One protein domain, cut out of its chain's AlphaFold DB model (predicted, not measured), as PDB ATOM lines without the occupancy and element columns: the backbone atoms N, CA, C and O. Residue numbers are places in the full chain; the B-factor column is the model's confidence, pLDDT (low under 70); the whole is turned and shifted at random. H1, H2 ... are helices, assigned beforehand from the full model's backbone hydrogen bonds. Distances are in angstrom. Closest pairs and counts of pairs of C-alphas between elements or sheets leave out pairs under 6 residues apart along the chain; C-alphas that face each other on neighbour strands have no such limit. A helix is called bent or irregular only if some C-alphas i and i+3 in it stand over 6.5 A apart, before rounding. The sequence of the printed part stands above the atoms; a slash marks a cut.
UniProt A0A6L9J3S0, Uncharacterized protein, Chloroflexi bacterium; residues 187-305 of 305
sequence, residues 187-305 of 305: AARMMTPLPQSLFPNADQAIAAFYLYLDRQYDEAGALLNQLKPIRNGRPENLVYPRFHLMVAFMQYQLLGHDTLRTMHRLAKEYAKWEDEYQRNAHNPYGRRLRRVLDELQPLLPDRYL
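Overview. This is residues 187 to 305 of the 305 residues of an uncharacterized protein of Chloroflexi bacterium (UniProt A0A6L9J3S0). Two helical hairpins, H2 with H3 and H5 with H6, are bridged by H4, which runs crosswise between them nearest the middle. Short H1 packs on H2, away from the second hairpin, and a long loop, residues 226 to 240, swings round the outside to reach H4. The printed part has 119 residues, with six named helices in the order H1 to H6 and no named strand: all helix. It is compact, with a radius of gyration of the C-alphas of 13.6 A, and spans 42 by 36 by 25 A.

Along the chain. H1, residues 187 to 191, begins at C-alpha 187 (-13.628, -14.035, -2.961). H2 is residues 200 to 213, 20.0 A long, and H3 residues 217 to 225. H4, residues 241 to 255, measures 20.7 A. H5, residues 260 to 280, measures 27.0 A; it is irregular, with C-alphas 265 and 268 7.7 A apart and a kink of 68 degrees near residue 268. H6, residues 284 to 299, is 24.4 A long and only just irregular, with C-alphas 295 and 298 6.7 A apart; it ends at C-alpha 299 (-29.992, -17.231, -24.903).

Arrangement. H1 touches H2, the closest C-alphas being Ala 188 and Ala 207, 4.1 A. H2 and H3 form a hairpin at 19 degrees. H4 touches H2 at a steep tilt of 61 degrees, closest at C-alphas Ala 205 and Val 247, 6.7 A. H5 and H6 form a hairpin at 29 degrees; H3 and H6 are apart. Every O i to N i+4 pair is within hydrogen-bond range in H1, H2 and H3, but 9 of 11 in H4, 12 of 17 in H5 and 9 of 12 in H6.

Size, cuts and confidence. The farthest C-alphas, Pro 195 and Arg 303, are 42.8 A apart. The printed part has no cut; the link H3 to H4 is long. Residues 193 to 198, 231 to 242 and 303 to 305 have pLDDT under 70.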
ATOM      1  N   ALA A 187     -12.327 -13.464  -3.277       88.44
ATOM      2  CA  ALA A 187     -13.628 -14.035  -2.961       88.44
ATOM      3  C   ALA A 187     -13.724 -15.513  -3.368       88.44
ATOM      4  O   ALA A 187     -14.198 -16.342  -2.593       88.44
ATOM      5  N   ALA A 188     -13.231 -15.879  -4.555       88.88
ATOM      6  CA  ALA A 188     -13.225 -17.268  -5.013       88.88
ATOM      7  C   ALA A 188     -12.382 -18.181  -4.108       88.88
ATOM      8  O   ALA A 188     -12.816 -19.284  -3.764       88.88
ATOM      9  N   ARG A 189     -11.210 -17.714  -3.653       89.75
ATOM     10  CA  ARG A 189     -10.372 -18.457  -2.694       89.75
ATOM     11  C   ARG A 189     -11.081 -18.664  -1.357       89.75
ATOM     12  O   ARG A 189     -10.981 -19.749  -0.797       89.75
ATOM     13  N   MET A 190     -11.833 -17.672  -0.877       84.00
ATOM     14  CA  MET A 190     -12.630 -17.798   0.356       84.00
ATOM     15  C   MET A 190     -13.747 -18.841   0.238       84.00
ATOM     16  O   MET A 190     -14.128 -19.452   1.234       84.00
ATOM     17  N   MET A 191     -14.246 -19.052  -0.980       79.00
ATOM     18  CA  MET A 191     -15.292 -20.024  -1.302       79.00
ATOM     19  C   MET A 191     -14.743 -21.410  -1.677       79.00
ATOM     20  O   MET A 191     -15.503 -22.371  -1.783       79.00
ATOM     21  N   THR A 192     -13.429 -21.546  -1.871       70.38
ATOM     22  CA  THR A 192     -12.784 -22.837  -2.146       70.38
ATOM     23  C   THR A 192     -12.836 -23.685  -0.867       70.38
ATOM     24  O   THR A 192     -12.543 -23.172   0.213       70.38
ATOM     25  N   PRO A 193     -13.288 -24.952  -0.935       57.62
ATOM     26  CA  PRO A 193     -13.994 -25.584   0.169       57.62
ATOM     27  C   PRO A 193     -13.172 -25.664   1.452       57.62
ATOM     28  O   PRO A 193     -12.121 -26.302   1.516       57.62
ATOM     29  N   LEU A 194     -13.746 -25.115   2.523       57.25
ATOM     30  CA  LEU A 194     -13.414 -25.566   3.862       57.25
ATOM     31  C   LEU A 194     -13.683 -27.078   3.946       57.25
ATOM     32  O   LEU A 194     -14.741 -27.521   3.485       57.25
ATOM     33  N   PRO A 195     -12.821 -27.871   4.610       56.28
ATOM     34  CA  PRO A 195     -13.023 -29.314   4.803       56.28
ATOM     35  C   PRO A 195     -14.371 -29.697   5.445       56.28
ATOM     36  O   PRO A 195     -14.742 -30.866   5.466       56.28
ATOM     37  N   GLN A 196     -15.097 -28.716   5.990       60.34
ATOM     38  CA  GLN A 196     -16.379 -28.861   6.674       60.34
ATOM     39  C   GLN A 196     -17.516 -28.058   6.014       60.34
ATOM     40  O   GLN A 196     -18.525 -27.796   6.673       60.34
ATOM     41  N   SER A 197     -17.379 -27.641   4.746       68.62
ATOM     42  CA  SER A 197     -18.465 -26.935   4.056       68.62
ATOM     43  C   SER A 197     -19.755 -27.757   4.108       68.62
ATOM     44  O   SER A 197     -19.792 -28.947   3.786       68.62
ATOM     45  N   LEU A 198     -20.839 -27.101   4.522       68.12
ATOM     46  CA  LEU A 198     -22.165 -27.707   4.561       68.12
ATOM     47  C   LEU A 198     -22.788 -27.829   3.169       68.12
ATOM     48  O   LEU A 198     -23.731 -28.604   2.991       68.12
ATOM     49  N   PHE A 199     -22.274 -27.064   2.204       75.12
ATOM     50  CA  PHE A 199     -22.812 -26.950   0.856       75.12
ATOM     51  C   PHE A 199     -21.674 -26.896  -0.179       75.12
ATOM     52  O   PHE A 199     -21.590 -25.937  -0.944       75.12
ATOM     53  N   PRO A 200     -20.815 -27.930  -0.254       78.50
ATOM     54  CA  PRO A 200     -19.569 -27.881  -1.025       78.50
ATOM     55  C   PRO A 200     -19.800 -27.581  -2.511       78.50
ATOM     56  O   PRO A 200     -19.097 -26.765  -3.094       78.50
ATOM     57  N   ASN A 201     -20.844 -28.158  -3.113       80.12
ATOM     58  CA  ASN A 201     -21.183 -27.887  -4.512       80.12
ATOM     59  C   ASN A 201     -21.660 -26.443  -4.736       80.12
ATOM     60  O   ASN A 201     -21.427 -25.881  -5.801       80.12
ATOM     61  N   ALA A 202     -22.351 -25.852  -3.754       77.69
ATOM     62  CA  ALA A 202     -22.812 -24.472  -3.846       77.69
ATOM     63  C   ALA A 202     -21.644 -23.497  -3.694       77.69
ATOM     64  O   ALA A 202     -21.524 -22.579  -4.499       77.69
ATOM     65  N   ASP A 203     -20.759 -23.744  -2.732       80.94
ATOM     66  CA  ASP A 203     -19.557 -22.937  -2.524       80.94
ATOM     67  C   ASP A 203     -18.653 -22.968  -3.756       80.94
ATOM     68  O   ASP A 203     -18.231 -21.928  -4.251       80.94
ATOM     69  N   GLN A 204     -18.459 -24.153  -4.329       86.19
ATOM     70  CA  GLN A 204     -17.693 -24.337  -5.554       86.19
ATOM     71  C   GLN A 204     -18.338 -23.658  -6.771       86.19
ATOM     72  O   GLN A 204     -17.633 -23.074  -7.592       86.19
ATOM     73  N   ALA A 205     -19.669 -23.691  -6.893       85.31
ATOM     74  CA  ALA A 205     -20.378 -22.961  -7.944       85.31
ATOM     75  C   ALA A 205     -20.231 -21.438  -7.799       85.31
ATOM     76  O   ALA A 205     -20.063 -20.741  -8.799       85.31
ATOM     77  N   ILE A 206     -20.273 -20.925  -6.566       84.81
ATOM     78  CA  ILE A 206     -20.052 -19.506  -6.266       84.81
ATOM     79  C   ILE A 206     -18.597 -19.124  -6.572       84.81
ATOM     80  O   ILE A 206     -18.365 -18.125  -7.248       84.81
ATOM     81  N   ALA A 207     -17.625 -19.943  -6.161       88.81
ATOM     82  CA  ALA A 207     -16.211 -19.736  -6.471       88.81
ATOM     83  C   ALA A 207     -15.965 -19.683  -7.989       88.81
ATOM     84  O   ALA A 207     -15.320 -18.756  -8.477       88.81
ATOM     85  N   ALA A 208     -16.542 -20.625  -8.743       90.12
ATOM     86  CA  ALA A 208     -16.469 -20.632 -10.203       90.12
ATOM     87  C   ALA A 208     -17.077 -19.364 -10.817       90.12
ATOM     88  O   ALA A 208     -16.505 -18.796 -11.744       90.12
ATOM     89  N   PHE A 209     -18.203 -18.889 -10.280       90.00
ATOM     90  CA  PHE A 209     -18.826 -17.650 -10.734       90.00
ATOM     91  C   PHE A 209     -17.944 -16.425 -10.475       90.00
ATOM     92  O   PHE A 209     -17.789 -15.583 -11.356       90.00
ATOM     93  N   TYR A 210     -17.307 -16.330  -9.308       90.88
ATOM     94  CA  TYR A 210     -16.396 -15.225  -9.010       90.88
ATOM     95  C   TYR A 210     -15.158 -15.237  -9.916       90.88
ATOM     96  O   TYR A 210     -14.807 -14.197 -10.470       90.88
ATOM     97  N   LEU A 211     -14.563 -16.406 -10.173       94.44
ATOM     98  CA  LEU A 211     -13.478 -16.547 -11.156       94.44
ATOM     99  C   LEU A 211     -13.926 -16.170 -12.573       94.44
ATOM    100  O   LEU A 211     -13.182 -15.523 -13.309       94.44
ATOM    101  N   TYR A 212     -15.160 -16.515 -12.946       95.00
ATOM    102  CA  TYR A 212     -15.737 -16.128 -14.230       95.00
ATOM    103  C   TYR A 212     -15.866 -14.603 -14.368       95.00
ATOM    104  O   TYR A 212     -15.458 -14.040 -15.385       95.00
ATOM    105  N   LEU A 213     -16.349 -13.908 -13.330       92.31
ATOM    106  CA  LEU A 213     -16.407 -12.437 -13.297       92.31
ATOM    107  C   LEU A 213     -15.011 -11.795 -13.399       92.31
ATOM    108  O   LEU A 213     -14.845 -10.742 -14.038       92.31
ATOM    109  N   ASP A 214     -14.009 -12.460 -12.821       95.50
ATOM    110  CA  ASP A 214     -12.596 -12.083 -12.899       95.50
ATOM    111  C   ASP A 214     -11.939 -12.395 -14.253       95.50
ATOM    112  O   ASP A 214     -10.838 -11.925 -14.533       95.50
ATOM    113  N   ARG A 215     -12.638 -13.111 -15.145       95.31
ATOM    114  CA  ARG A 215     -12.143 -13.621 -16.441       95.31
ATOM    115  C   ARG A 215     -11.068 -14.706 -16.328       95.31
ATOM    116  O   ARG A 215     -10.373 -14.971 -17.307       95.31
ATOM    117  N   GLN A 216     -10.963 -15.374 -15.181       96.75
ATOM    118  CA  GLN A 216     -10.136 -16.571 -15.001       96.75
ATOM    119  C   GLN A 216     -10.896 -17.802 -15.517       96.75
ATOM    120  O   GLN A 216     -11.330 -18.663 -14.751       96.75
ATOM    121  N   TYR A 217     -11.137 -17.850 -16.830       96.44
ATOM    122  CA  TYR A 217     -12.031 -18.839 -17.443       96.44
ATOM    123  C   TYR A 217     -11.536 -20.280 -17.305       96.44
ATOM    124  O   TYR A 217     -12.354 -21.171 -17.088       96.44
ATOM    125  N   ASP A 218     -10.222 -20.503 -17.361       96.62
ATOM    126  CA  ASP A 218      -9.639 -21.839 -17.208       96.62
ATOM    127  C   ASP A 218      -9.852 -22.382 -15.787       96.62
ATOM    128  O   ASP A 218     -10.310 -23.513 -15.607       96.62
ATOM    129  N   GLU A 219      -9.608 -21.558 -14.761       95.06
ATOM    130  CA  GLU A 219      -9.838 -21.927 -13.358       95.06
ATOM    131  C   GLU A 219     -11.333 -22.108 -13.056       95.06
ATOM    132  O   GLU A 219     -11.732 -23.085 -12.413       95.06
ATOM    133  N   ALA A 220     -12.182 -21.211 -13.571       93.69
ATOM    134  CA  ALA A 220     -13.633 -21.343 -13.468       93.69
ATOM    135  C   ALA A 220     -14.117 -22.650 -14.122       93.69
ATOM    136  O   ALA A 220     -14.903 -23.390 -13.527       93.69
ATOM    137  N   GLY A 221     -13.607 -22.977 -15.313       94.19
ATOM    138  CA  GLY A 221     -13.895 -24.220 -16.025       94.19
ATOM    139  C   GLY A 221     -13.452 -25.461 -15.247       94.19
ATOM    140  O   GLY A 221     -14.204 -26.434 -15.161       94.19
ATOM    141  N   ALA A 222     -12.280 -25.418 -14.609       93.38
ATOM    142  CA  ALA A 222     -11.785 -26.505 -13.765       93.38
ATOM    143  C   ALA A 222     -12.707 -26.778 -12.562       93.38
ATOM    144  O   ALA A 222     -13.040 -27.937 -12.298       93.38
ATOM    145  N   LEU A 223     -13.178 -25.730 -11.873       89.75
ATOM    146  CA  LEU A 223     -14.154 -25.875 -10.786       89.75
ATOM    147  C   LEU A 223     -15.516 -26.369 -11.294       89.75
ATOM    148  O   LEU A 223     -16.152 -27.196 -10.641       89.75
ATOM    149  N   LEU A 224     -15.969 -25.917 -12.465       88.88
ATOM    150  CA  LEU A 224     -17.242 -26.359 -13.046       88.88
ATOM    151  C   LEU A 224     -17.213 -27.823 -13.499       88.88
ATOM    152  O   LEU A 224     -18.227 -28.504 -13.361       88.88
ATOM    153  N   ASN A 225     -16.078 -28.322 -13.994       89.31
ATOM    154  CA  ASN A 225     -15.903 -29.722 -14.405       89.31
ATOM    155  C   ASN A 225     -16.030 -30.714 -13.241       89.31
ATOM    156  O   ASN A 225     -16.400 -31.870 -13.438       89.31
ATOM    157  N   GLN A 226     -15.736 -30.267 -12.022       86.75
ATOM    158  CA  GLN A 226     -15.915 -31.057 -10.806       86.75
ATOM    159  C   GLN A 226     -17.384 -31.090 -10.337       86.75
ATOM    160  O   GLN A 226     -17.759 -31.945  -9.532       86.75
ATOM    161  N   LEU A 227     -18.233 -30.183 -10.836       82.69
ATOM    162  CA  LEU A 227     -19.672 -30.208 -10.582       82.69
ATOM    163  C   LEU A 227     -20.363 -31.162 -11.558       82.69
ATOM    164  O   LEU A 227     -20.014 -31.260 -12.734       82.69
ATOM    165  N   LYS A 228     -21.420 -31.839 -11.095       78.31
ATOM    166  CA  LYS A 228     -22.263 -32.623 -12.004       78.31
ATOM    167  C   LYS A 228     -22.866 -31.695 -13.074       78.31
ATOM    168  O   LYS A 228     -23.363 -30.620 -12.726       78.31
ATOM    169  N   PRO A 229     -22.894 -32.107 -14.354       71.81
ATOM    170  CA  PRO A 229     -23.579 -31.343 -15.387       71.81
ATOM    171  C   PRO A 229     -25.054 -31.153 -15.024       71.81
ATOM    172  O   PRO A 229     -25.729 -32.124 -14.661       71.81
ATOM    173  N   ILE A 230     -25.576 -29.930 -15.155       70.31
ATOM    174  CA  ILE A 230     -26.999 -29.672 -14.911       70.31
ATOM    175  C   ILE A 230     -27.805 -30.250 -16.082       70.31
ATOM    176  O   ILE A 230     -28.068 -29.587 -17.086       70.31
ATOM    177  N   ARG A 231     -28.204 -31.520 -15.958       62.88
ATOM    178  CA  ARG A 231     -29.019 -32.236 -16.950       62.88
ATOM    179  C   ARG A 231     -30.479 -32.279 -16.511       62.88
ATOM    180  O   ARG A 231     -30.800 -32.574 -15.363       62.88
ATOM    181  N   ASN A 232     -31.387 -32.016 -17.449       57.31
ATOM    182  CA  ASN A 232     -32.835 -32.205 -17.293       57.31
ATOM    183  C   ASN A 232     -33.521 -31.422 -16.158       57.31
ATOM    184  O   ASN A 232     -34.664 -31.727 -15.814       57.31
ATOM    185  N   GLY A 233     -32.894 -30.364 -15.638       50.31
ATOM    186  CA  GLY A 233     -33.529 -29.436 -14.701       50.31
ATOM    187  C   GLY A 233     -33.920 -30.052 -13.358       50.31
ATOM    188  O   GLY A 233     -34.846 -29.546 -12.732       50.31
ATOM    189  N   ARG A 234     -33.250 -31.127 -12.913       51.50
ATOM    190  CA  ARG A 234     -33.263 -31.485 -11.491       51.50
ATOM    191  C   ARG A 234     -32.124 -30.721 -10.813       51.50
ATOM    192  O   ARG A 234     -30.966 -31.047 -11.074       51.50
ATOM    193  N   PRO A 235     -32.428 -29.682 -10.018       50.78
ATOM    194  CA  PRO A 235     -31.430 -28.931  -9.272       50.78
ATOM    195  C   PRO A 235     -30.905 -29.800  -8.128       50.78
ATOM    196  O   PRO A 235     -31.331 -29.679  -6.982       50.78
ATOM    197  N   GLU A 236     -30.031 -30.752  -8.433       51.50
ATOM    198  CA  GLU A 236     -29.344 -31.507  -7.395       51.50
ATOM    199  C   GLU A 236     -28.175 -30.656  -6.885       51.50
ATOM    200  O   GLU A 236     -27.126 -30.560  -7.516       51.50
ATOM    201  N   ASN A 237     -28.371 -30.080  -5.695       51.81
ATOM    202  CA  ASN A 237     -27.328 -29.622  -4.771       51.81
ATOM    203  C   ASN A 237     -26.764 -28.191  -4.900       51.81
ATOM    204  O   ASN A 237     -25.756 -27.928  -4.244       51.81
ATOM    205  N   LEU A 238     -27.389 -27.245  -5.618       56.12
ATOM    206  CA  LEU A 238     -27.108 -25.814  -5.370       56.12
ATOM    207  C   LEU A 238     -28.202 -25.206  -4.490       56.12
ATOM    208  O   LEU A 238     -29.395 -25.388  -4.728       56.12
ATOM    209  N   VAL A 239     -27.780 -24.479  -3.454       51.59
ATOM    210  CA  VAL A 239     -28.648 -23.963  -2.380       51.59
ATOM    211  C   VAL A 239     -29.650 -22.917  -2.886       51.59
ATOM    212  O   VAL A 239     -30.667 -22.680  -2.239       51.59
ATOM    213  N   TYR A 240     -29.437 -22.341  -4.076       62.03
ATOM    214  CA  TYR A 240     -30.266 -21.254  -4.588       62.03
ATOM    215  C   TYR A 240     -30.602 -21.409  -6.080       62.03
ATOM    216  O   TYR A 240     -29.694 -21.396  -6.914       62.03
ATOM    217  N   PRO A 241     -31.903 -21.467  -6.445       62.66
ATOM    218  CA  PRO A 241     -32.380 -21.507  -7.828       62.66
ATOM    219  C   PRO A 241     -31.710 -20.506  -8.776       62.66
ATOM    220  O   PRO A 241     -31.346 -20.893  -9.884       62.66
ATOM    221  N   ARG A 242     -31.461 -19.271  -8.313       67.38
ATOM    222  CA  ARG A 242     -30.805 -18.213  -9.100       67.38
ATOM    223  C   ARG A 242     -29.412 -18.597  -9.607       67.38
ATOM    224  O   ARG A 242     -29.079 -18.301 -10.749       67.38
ATOM    225  N   PHE A 243     -28.622 -19.311  -8.803       76.12
ATOM    226  CA  PHE A 243     -27.266 -19.718  -9.185       76.12
ATOM    227  C   PHE A 243     -27.260 -20.868 -10.196       76.12
ATOM    228  O   PHE A 243     -26.299 -20.995 -10.947       76.12
ATOM    229  N   HIS A 244     -28.336 -21.660 -10.306       83.50
ATOM    230  CA  HIS A 244     -28.423 -22.673 -11.363       83.50
ATOM    231  C   HIS A 244     -28.415 -22.054 -12.761       83.50
ATOM    232  O   HIS A 244     -27.876 -22.671 -13.675       83.50
ATOM    233  N   LEU A 245     -28.992 -20.858 -12.935       86.56
ATOM    234  CA  LEU A 245     -28.971 -20.160 -14.220       86.56
ATOM    235  C   LEU A 245     -27.533 -19.789 -14.603       86.56
ATOM    236  O   LEU A 245     -27.092 -20.131 -15.695       86.56
ATOM    237  N   MET A 246     -26.784 -19.191 -13.671       88.31
ATOM    238  CA  MET A 246     -25.382 -18.819 -13.892       88.31
ATOM    239  C   MET A 246     -24.490 -20.040 -14.124       88.31
ATOM    240  O   MET A 246     -23.662 -20.030 -15.025       88.31
ATOM    241  N   VAL A 247     -24.689 -21.131 -13.379       89.38
ATOM    242  CA  VAL A 247     -23.940 -22.375 -13.613       89.38
ATOM    243  C   VAL A 247     -24.280 -22.983 -14.972       89.38
ATOM    244  O   VAL A 247     -23.369 -23.391 -15.685       89.38
ATOM    245  N   ALA A 248     -25.556 -23.026 -15.362       90.50
ATOM    246  CA  ALA A 248     -25.951 -23.528 -16.678       90.50
ATOM    247  C   ALA A 248     -25.327 -22.691 -17.805       90.50
ATOM    248  O   ALA A 248     -24.796 -23.269 -18.754       90.50
ATOM    249  N   PHE A 249     -25.336 -21.365 -17.662       93.12
ATOM    250  CA  PHE A 249     -24.700 -20.435 -18.593       93.12
ATOM    251  C   PHE A 249     -23.186 -20.650 -18.683       93.12
ATOM    252  O   PHE A 249     -22.663 -20.838 -19.776       93.12
ATOM    253  N   MET A 250     -22.478 -20.719 -17.553       93.75
ATOM    254  CA  MET A 250     -21.032 -20.955 -17.563       93.75
ATOM    255  C   MET A 250     -20.665 -22.345 -18.103       93.75
ATOM    256  O   MET A 250     -19.682 -22.470 -18.822       93.75
ATOM    257  N   GLN A 251     -21.447 -23.395 -17.817       92.75
ATOM    258  CA  GLN A 251     -21.230 -24.729 -18.401       92.75
ATOM    259  C   GLN A 251     -21.444 -24.733 -19.926       92.75
ATOM    260  O   GLN A 251     -20.746 -25.457 -20.633       92.75
ATOM    261  N   TYR A 252     -22.374 -23.923 -20.436       94.00
ATOM    262  CA  TYR A 252     -22.548 -23.719 -21.876       94.00
ATOM    263  C   TYR A 252     -21.349 -22.983 -22.484       94.00
ATOM    264  O   TYR A 252     -20.745 -23.484 -23.427       94.00
ATOM    265  N   GLN A 253     -20.964 -21.844 -21.898       95.62
ATOM    266  CA  GLN A 253     -19.900 -20.975 -22.415       95.62
ATOM    267  C   GLN A 253     -18.500 -21.591 -22.316       95.62
ATOM    268  O   GLN A 253     -17.721 -21.504 -23.258       95.62
ATOM    269  N   LEU A 254     -18.166 -22.202 -21.176       95.69
ATOM    270  CA  LEU A 254     -16.806 -22.669 -20.890       95.69
ATOM    271  C   LEU A 254     -16.578 -24.143 -21.226       95.69
ATOM    272  O   LEU A 254     -15.459 -24.523 -21.556       95.69
ATOM    273  N   LEU A 255     -17.610 -24.985 -21.103       93.75
ATOM    274  CA  LEU A 255     -17.475 -26.442 -21.245       93.75
ATOM    275  C   LEU A 255     -18.191 -27.001 -22.484       93.75
ATOM    276  O   LEU A 255     -18.105 -28.198 -22.748       93.75
ATOM    277  N   GLY A 256     -18.931 -26.171 -23.227       90.81
ATOM    278  CA  GLY A 256     -19.695 -26.610 -24.398       90.81
ATOM    279  C   GLY A 256     -20.836 -27.580 -24.068       90.81
ATOM    280  O   GLY A 256     -21.282 -28.333 -24.933       90.81
ATOM    281  N   HIS A 257     -21.308 -27.610 -22.818       90.12
ATOM    282  CA  HIS A 257     -22.442 -28.450 -22.437       90.12
ATOM    283  C   HIS A 257     -23.751 -27.903 -23.024       90.12
ATOM    284  O   HIS A 257     -24.044 -26.716 -22.904       90.12
ATOM    285  N   ASP A 258     -24.599 -28.779 -23.572       89.38
ATOM    286  CA  ASP A 258     -25.946 -28.401 -24.015       89.38
ATOM    287  C   ASP A 258     -26.885 -28.173 -22.814       89.38
ATOM    288  O   ASP A 258     -27.566 -29.081 -22.324       89.38
ATOM    289  N   THR A 259     -26.885 -26.942 -22.296       88.94
ATOM    290  CA  THR A 259     -27.715 -26.510 -21.161       88.94
ATOM    291  C   THR A 259     -28.821 -25.528 -21.562       88.94
ATOM    292  O   THR A 259     -29.569 -25.079 -20.690       88.94
ATOM    293  N   LEU A 260     -29.004 -25.233 -22.858       89.88
ATOM    294  CA  LEU A 260     -29.973 -24.240 -23.358       89.88
ATOM    295  C   LEU A 260     -31.394 -24.512 -22.849       89.88
ATOM    296  O   LEU A 260     -32.063 -23.632 -22.303       89.88
ATOM    297  N   ARG A 261     -31.841 -25.772 -22.914       87.81
ATOM    298  CA  ARG A 261     -33.156 -26.176 -22.388       87.81
ATOM    299  C   ARG A 261     -33.294 -25.915 -20.885       87.81
ATOM    300  O   ARG A 261     -34.389 -25.600 -20.414       87.81
ATOM    301  N   THR A 262     -32.213 -26.078 -20.126       86.75
ATOM    302  CA  THR A 262     -32.178 -25.778 -18.689       86.75
ATOM    303  C   THR A 262     -32.252 -24.268 -18.463       86.75
ATOM    304  O   THR A 262     -33.075 -23.840 -17.655       86.75
ATOM    305  N   MET A 263     -31.478 -23.465 -19.200       88.50
ATOM    306  CA  MET A 263     -31.526 -21.998 -19.115       88.50
ATOM    307  C   MET A 263     -32.928 -21.465 -19.425       88.50
ATOM    308  O   MET A 263     -33.480 -20.715 -18.627       88.50
ATOM    309  N   HIS A 264     -33.587 -21.965 -20.477       88.94
ATOM    310  CA  HIS A 264     -34.973 -21.599 -20.797       88.94
ATOM    311  C   HIS A 264     -35.962 -21.894 -19.658       88.94
ATOM    312  O   HIS A 264     -36.890 -21.123 -19.422       88.94
ATOM    313  N   ARG A 265     -35.787 -23.004 -18.928       85.94
ATOM    314  CA  ARG A 265     -36.628 -23.334 -17.759       85.94
ATOM    315  C   ARG A 265     -36.362 -22.417 -16.564       85.94
ATOM    316  O   ARG A 265     -37.247 -22.241 -15.730       85.94
ATOM    317  N   LEU A 266     -35.152 -21.874 -16.474       85.06
ATOM    318  CA  LEU A 266     -34.700 -20.980 -15.411       85.06
ATOM    319  C   LEU A 266     -34.786 -19.499 -15.802       85.06
ATOM    320  O   LEU A 266     -34.389 -18.663 -15.000       85.06
ATOM    321  N   ALA A 267     -35.339 -19.163 -16.972       87.56
ATOM    322  CA  ALA A 267     -35.380 -17.796 -17.492       87.56
ATOM    323  C   ALA A 267     -36.000 -16.792 -16.504       87.56
ATOM    324  O   ALA A 267     -35.487 -15.697 -16.346       87.56
ATOM    325  N   LYS A 268     -37.015 -17.196 -15.727       84.81
ATOM    326  CA  LYS A 268     -37.614 -16.352 -14.673       84.81
ATOM    327  C   LYS A 268     -36.636 -15.897 -13.577       84.81
ATOM    328  O   LYS A 268     -36.935 -14.974 -12.830       84.81
ATOM    329  N   GLU A 269     -35.515 -16.594 -13.406       84.38
ATOM    330  CA  GLU A 269     -34.489 -16.218 -12.433       84.38
ATOM    331  C   GLU A 269     -33.605 -15.077 -12.960       84.38
ATOM    332  O   GLU A 269     -32.919 -14.449 -12.158       84.38
ATOM    333  N   TYR A 270     -33.650 -14.774 -14.265       89.31
ATOM    334  CA  TYR A 270     -32.941 -13.651 -14.883       89.31
ATOM    335  C   TYR A 270     -33.353 -12.312 -14.262       89.31
ATOM    336  O   TYR A 270     -32.483 -11.565 -13.831       89.31
ATOM    337  N   ALA A 271     -34.657 -12.079 -14.062       86.31
ATOM    338  CA  ALA A 271     -35.168 -10.865 -13.416       86.31
ATOM    339  C   ALA A 271     -34.546 -10.613 -12.027       86.31
ATOM    340  O   ALA A 271     -34.222  -9.486 -11.672       86.31
ATOM    341  N   LYS A 272     -34.278 -11.672 -11.246       80.81
ATOM    342  CA  LYS A 272     -33.622 -11.531  -9.931       80.81
ATOM    343  C   LYS A 272     -32.164 -11.093 -10.046       80.81
ATOM    344  O   LYS A 272     -31.648 -10.445  -9.135       80.81
ATOM    345  N   TRP A 273     -31.489 -11.496 -11.119       84.88
ATOM    346  CA  TRP A 273     -30.130 -11.056 -11.409       84.88
ATOM    347  C   TRP A 273     -30.098  -9.642 -11.974       84.88
ATOM    348  O   TRP A 273     -29.173  -8.903 -11.650       84.88
ATOM    349  N   GLU A 274     -31.112  -9.235 -12.739       90.00
ATOM    350  CA  GLU A 274     -31.283  -7.835 -13.124       90.00
ATOM    351  C   GLU A 274     -31.494  -6.945 -11.904       90.00
ATOM    352  O   GLU A 274     -30.774  -5.962 -11.753       90.00
ATOM    353  N   ASP A 275     -32.380  -7.325 -10.980       82.25
ATOM    354  CA  ASP A 275     -32.565  -6.598  -9.719       82.25
ATOM    355  C   ASP A 275     -31.250  -6.485  -8.933       82.25
ATOM    356  O   ASP A 275     -30.949  -5.451  -8.334       82.25
ATOM    357  N   GLU A 276     -30.445  -7.553  -8.917       80.12
ATOM    358  CA  GLU A 276     -29.142  -7.540  -8.254       80.12
ATOM    359  C   GLU A 276     -28.121  -6.652  -8.961       80.12
ATOM    360  O   GLU A 276     -27.389  -5.922  -8.289       80.12
ATOM    361  N   TYR A 277     -28.106  -6.655 -10.292       86.62
ATOM    362  CA  TYR A 277     -27.332  -5.705 -11.078       86.62
ATOM    363  C   TYR A 277     -27.749  -4.267 -10.766       86.62
ATOM    364  O   TYR A 277     -26.873  -3.455 -10.487       86.62
ATOM    365  N   GLN A 278     -29.046  -3.950 -10.748       86.94
ATOM    366  CA  GLN A 278     -29.523  -2.588 -10.490       86.94
ATOM    367  C   GLN A 278     -29.084  -2.087  -9.110       86.94
ATOM    368  O   GLN A 278     -28.558  -0.979  -8.999       86.94
ATOM    369  N   ARG A 279     -29.197  -2.926  -8.069       73.25
ATOM    370  CA  ARG A 279     -28.695  -2.593  -6.722       73.25
ATOM    371  C   ARG A 279     -27.194  -2.306  -6.710       73.25
ATOM    372  O   ARG A 279     -26.741  -1.439  -5.973       73.25
ATOM    373  N   ASN A 280     -26.432  -3.011  -7.540       78.50
ATOM    374  CA  ASN A 280     -24.972  -2.978  -7.543       78.50
ATOM    375  C   ASN A 280     -24.364  -2.184  -8.709       78.50
ATOM    376  O   ASN A 280     -23.148  -2.188  -8.879       78.50
ATOM    377  N   ALA A 281     -25.165  -1.481  -9.516       87.44
ATOM    378  CA  ALA A 281     -24.710  -0.866 -10.768       87.44
ATOM    379  C   ALA A 281     -23.559   0.143 -10.574       87.44
ATOM    380  O   ALA A 281     -22.753   0.364 -11.480       87.44
ATOM    381  N   HIS A 282     -23.462   0.725  -9.378       84.12
ATOM    382  CA  HIS A 282     -22.439   1.688  -8.988       84.12
ATOM    383  C   HIS A 282     -21.069   1.047  -8.670       84.12
ATOM    384  O   HIS A 282     -20.039   1.719  -8.768       84.12
ATOM    385  N   ASN A 283     -21.011  -0.246  -8.339       79.50
ATOM    386  CA  ASN A 283     -19.794  -0.916  -7.870       79.50
ATOM    387  C   ASN A 283     -19.146  -1.832  -8.947       79.50
ATOM    388  O   ASN A 283     -19.742  -2.103  -9.998       79.50
ATOM    389  N   PRO A 284     -17.879  -2.264  -8.757       87.50
ATOM    390  CA  PRO A 284     -17.192  -3.186  -9.664       87.50
ATOM    391  C   PRO A 284     -17.971  -4.461 -10.000       87.50
ATOM    392  O   PRO A 284     -17.937  -4.894 -11.157       87.50
ATOM    393  N   TYR A 285     -18.676  -5.038  -9.025       84.25
ATOM    394  CA  TYR A 285     -19.483  -6.237  -9.227       84.25
ATOM    395  C   TYR A 285     -20.608  -5.994 -10.232       84.25
ATOM    396  O   TYR A 285     -20.687  -6.723 -11.220       84.25
ATOM    397  N   GLY A 286     -21.398  -4.928 -10.071       85.62
ATOM    398  CA  GLY A 286     -22.473  -4.597 -11.013       85.62
ATOM    399  C   GLY A 286     -21.976  -4.392 -12.444       85.62
ATOM    400  O   GLY A 286     -22.605  -4.870 -13.388       85.62
ATOM    401  N   ARG A 287     -20.800  -3.774 -12.631       90.25
ATOM    402  CA  ARG A 287     -20.189  -3.616 -13.967       90.25
ATOM    403  C   ARG A 287     -19.815  -4.949 -14.619       90.25
ATOM    404  O   ARG A 287     -19.965  -5.091 -15.830       90.25
ATOM    405  N   ARG A 288     -19.310  -5.917 -13.846       88.94
ATOM    406  CA  ARG A 288     -18.984  -7.260 -14.361       88.94
ATOM    407  C   ARG A 288     -20.238  -8.087 -14.597       88.94
ATOM    408  O   ARG A 288     -20.349  -8.698 -15.655       88.94
ATOM    409  N   LEU A 289     -21.187  -8.041 -13.666       88.81
ATOM    410  CA  LEU A 289     -22.468  -8.731 -13.770       88.81
ATOM    411  C   LEU A 289     -23.249  -8.274 -15.004       88.81
ATOM    412  O   LEU A 289     -23.777  -9.115 -15.722       88.81
ATOM    413  N   ARG A 290     -23.253  -6.968 -15.312       94.62
ATOM    414  CA  ARG A 290     -23.944  -6.433 -16.492       94.62
ATOM    415  C   ARG A 290     -23.537  -7.140 -17.783       94.62
ATOM    416  O   ARG A 290     -24.400  -7.555 -18.545       94.62
ATOM    417  N   ARG A 291     -22.233  -7.337 -17.985       92.75
ATOM    418  CA  ARG A 291     -21.712  -8.027 -19.170       92.75
ATOM    419  C   ARG A 291     -22.209  -9.473 -19.260       92.75
ATOM    420  O   ARG A 291     -22.572  -9.918 -20.338       92.75
ATOM    421  N   VAL A 292     -22.246 -10.182 -18.132       93.44
ATOM    422  CA  VAL A 292     -22.780 -11.554 -18.072       93.44
ATOM    423  C   VAL A 292     -24.259 -11.574 -18.456       93.44
ATOM    424  O   VAL A 292     -24.681 -12.453 -19.199       93.44
ATOM    425  N   LEU A 293     -25.040 -10.601 -17.979       93.50
ATOM    426  CA  LEU A 293     -26.463 -10.501 -18.302       93.50
ATOM    427  C   LEU A 293     -26.702 -10.182 -19.779       93.50
ATOM    428  O   LEU A 293     -27.525 -10.853 -20.394       93.50
ATOM    429  N   ASP A 294     -25.939  -9.258 -20.365       94.94
ATOM    430  CA  ASP A 294     -26.032  -8.935 -21.795       94.94
ATOM    431  C   ASP A 294     -25.683 -10.157 -22.681       94.94
ATOM    432  O   ASP A 294     -26.300 -10.369 -23.723       94.94
ATOM    433  N   GLU A 295     -24.726 -10.997 -22.263       94.50
ATOM    434  CA  GLU A 295     -24.365 -12.246 -22.962       94.50
ATOM    435  C   GLU A 295     -25.404 -13.367 -22.753       94.50
ATOM    436  O   GLU A 295     -25.601 -14.216 -23.627       94.50
ATOM    437  N   LEU A 296     -26.084 -13.378 -21.605       93.12
ATOM    438  CA  LEU A 296     -27.113 -14.359 -21.260       93.12
ATOM    439  C   LEU A 296     -28.466 -14.049 -21.916       93.12
ATOM    440  O   LEU A 296     -29.156 -14.977 -22.336       93.12
ATOM    441  N   GLN A 297     -28.841 -12.773 -22.028       94.12
ATOM    442  CA  GLN A 297     -30.119 -12.310 -22.576       94.12
ATOM    443  C   GLN A 297     -30.513 -12.962 -23.919       94.12
ATOM    444  O   GLN A 297     -31.623 -13.491 -23.993       94.12
ATOM    445  N   PRO A 298     -29.657 -13.013 -24.963       93.62
ATOM    446  CA  PRO A 298     -30.029 -13.607 -26.254       93.62
ATOM    447  C   PRO A 298     -30.223 -15.132 -26.208       93.62
ATOM    448  O   PRO A 298     -30.716 -15.719 -27.170       93.62
ATOM    449  N   LEU A 299     -29.823 -15.790 -25.115       92.38
ATOM    450  CA  LEU A 299     -29.992 -17.231 -24.903       92.38
ATOM    451  C   LEU A 299     -31.291 -17.563 -24.154       92.38
ATOM    452  O   LEU A 299     -31.546 -18.735 -23.865       92.38
ATOM    453  N   LEU A 300     -32.088 -16.554 -23.788       90.50
ATOM    454  CA  LEU A 300     -33.337 -16.717 -23.052       90.50
ATOM    455  C   LEU A 300     -34.552 -16.410 -23.944       90.50
ATOM    456  O   LEU A 300     -34.452 -15.623 -24.878       90.50
ATOM    457  N   PRO A 301     -35.723 -17.022 -23.686       79.00
ATOM    458  CA  PRO A 301     -36.915 -16.780 -24.494       79.00
ATOM    459  C   PRO A 301     -37.525 -15.400 -24.201       79.00
ATOM    460  O   PRO A 301     -37.786 -15.105 -23.034       79.00
ATOM    461  N   ASP A 302     -37.896 -14.651 -25.246       70.62
ATOM    462  CA  ASP A 302     -38.469 -13.289 -25.174       70.62
ATOM    463  C   ASP A 302     -39.640 -13.129 -24.193       70.62
ATOM    464  O   ASP A 302     -39.840 -12.076 -23.609       70.62
ATOM    465  N   ARG A 303     -40.432 -14.185 -23.981       61.38
ATOM    466  CA  ARG A 303     -41.635 -14.153 -23.125       61.38
ATOM    467  C   ARG A 303     -41.359 -14.092 -21.613       61.38
ATOM    468  O   ARG A 303     -42.306 -14.193 -20.834       61.38
ATOM    469  N   TYR A 304     -40.093 -14.061 -21.204       56.81
ATOM    470  CA  TYR A 304     -39.663 -14.025 -19.800       56.81
ATOM    471  C   TYR A 304     -38.611 -12.939 -19.514       56.81
ATOM    472  O   TYR A 304     -38.054 -12.940 -18.414       56.81
ATOM    473  N   LEU A 305     -38.353 -12.067 -20.496       56.50
ATOM    474  CA  LEU A 305     -37.666 -10.781 -20.365       56.50
ATOM    475  C   LEU A 305     -38.726  -9.679 -20.212       56.50
ATOM    476  O   LEU A 305     -38.441  -8.687 -19.514       56.50
TER     477      LEU A 305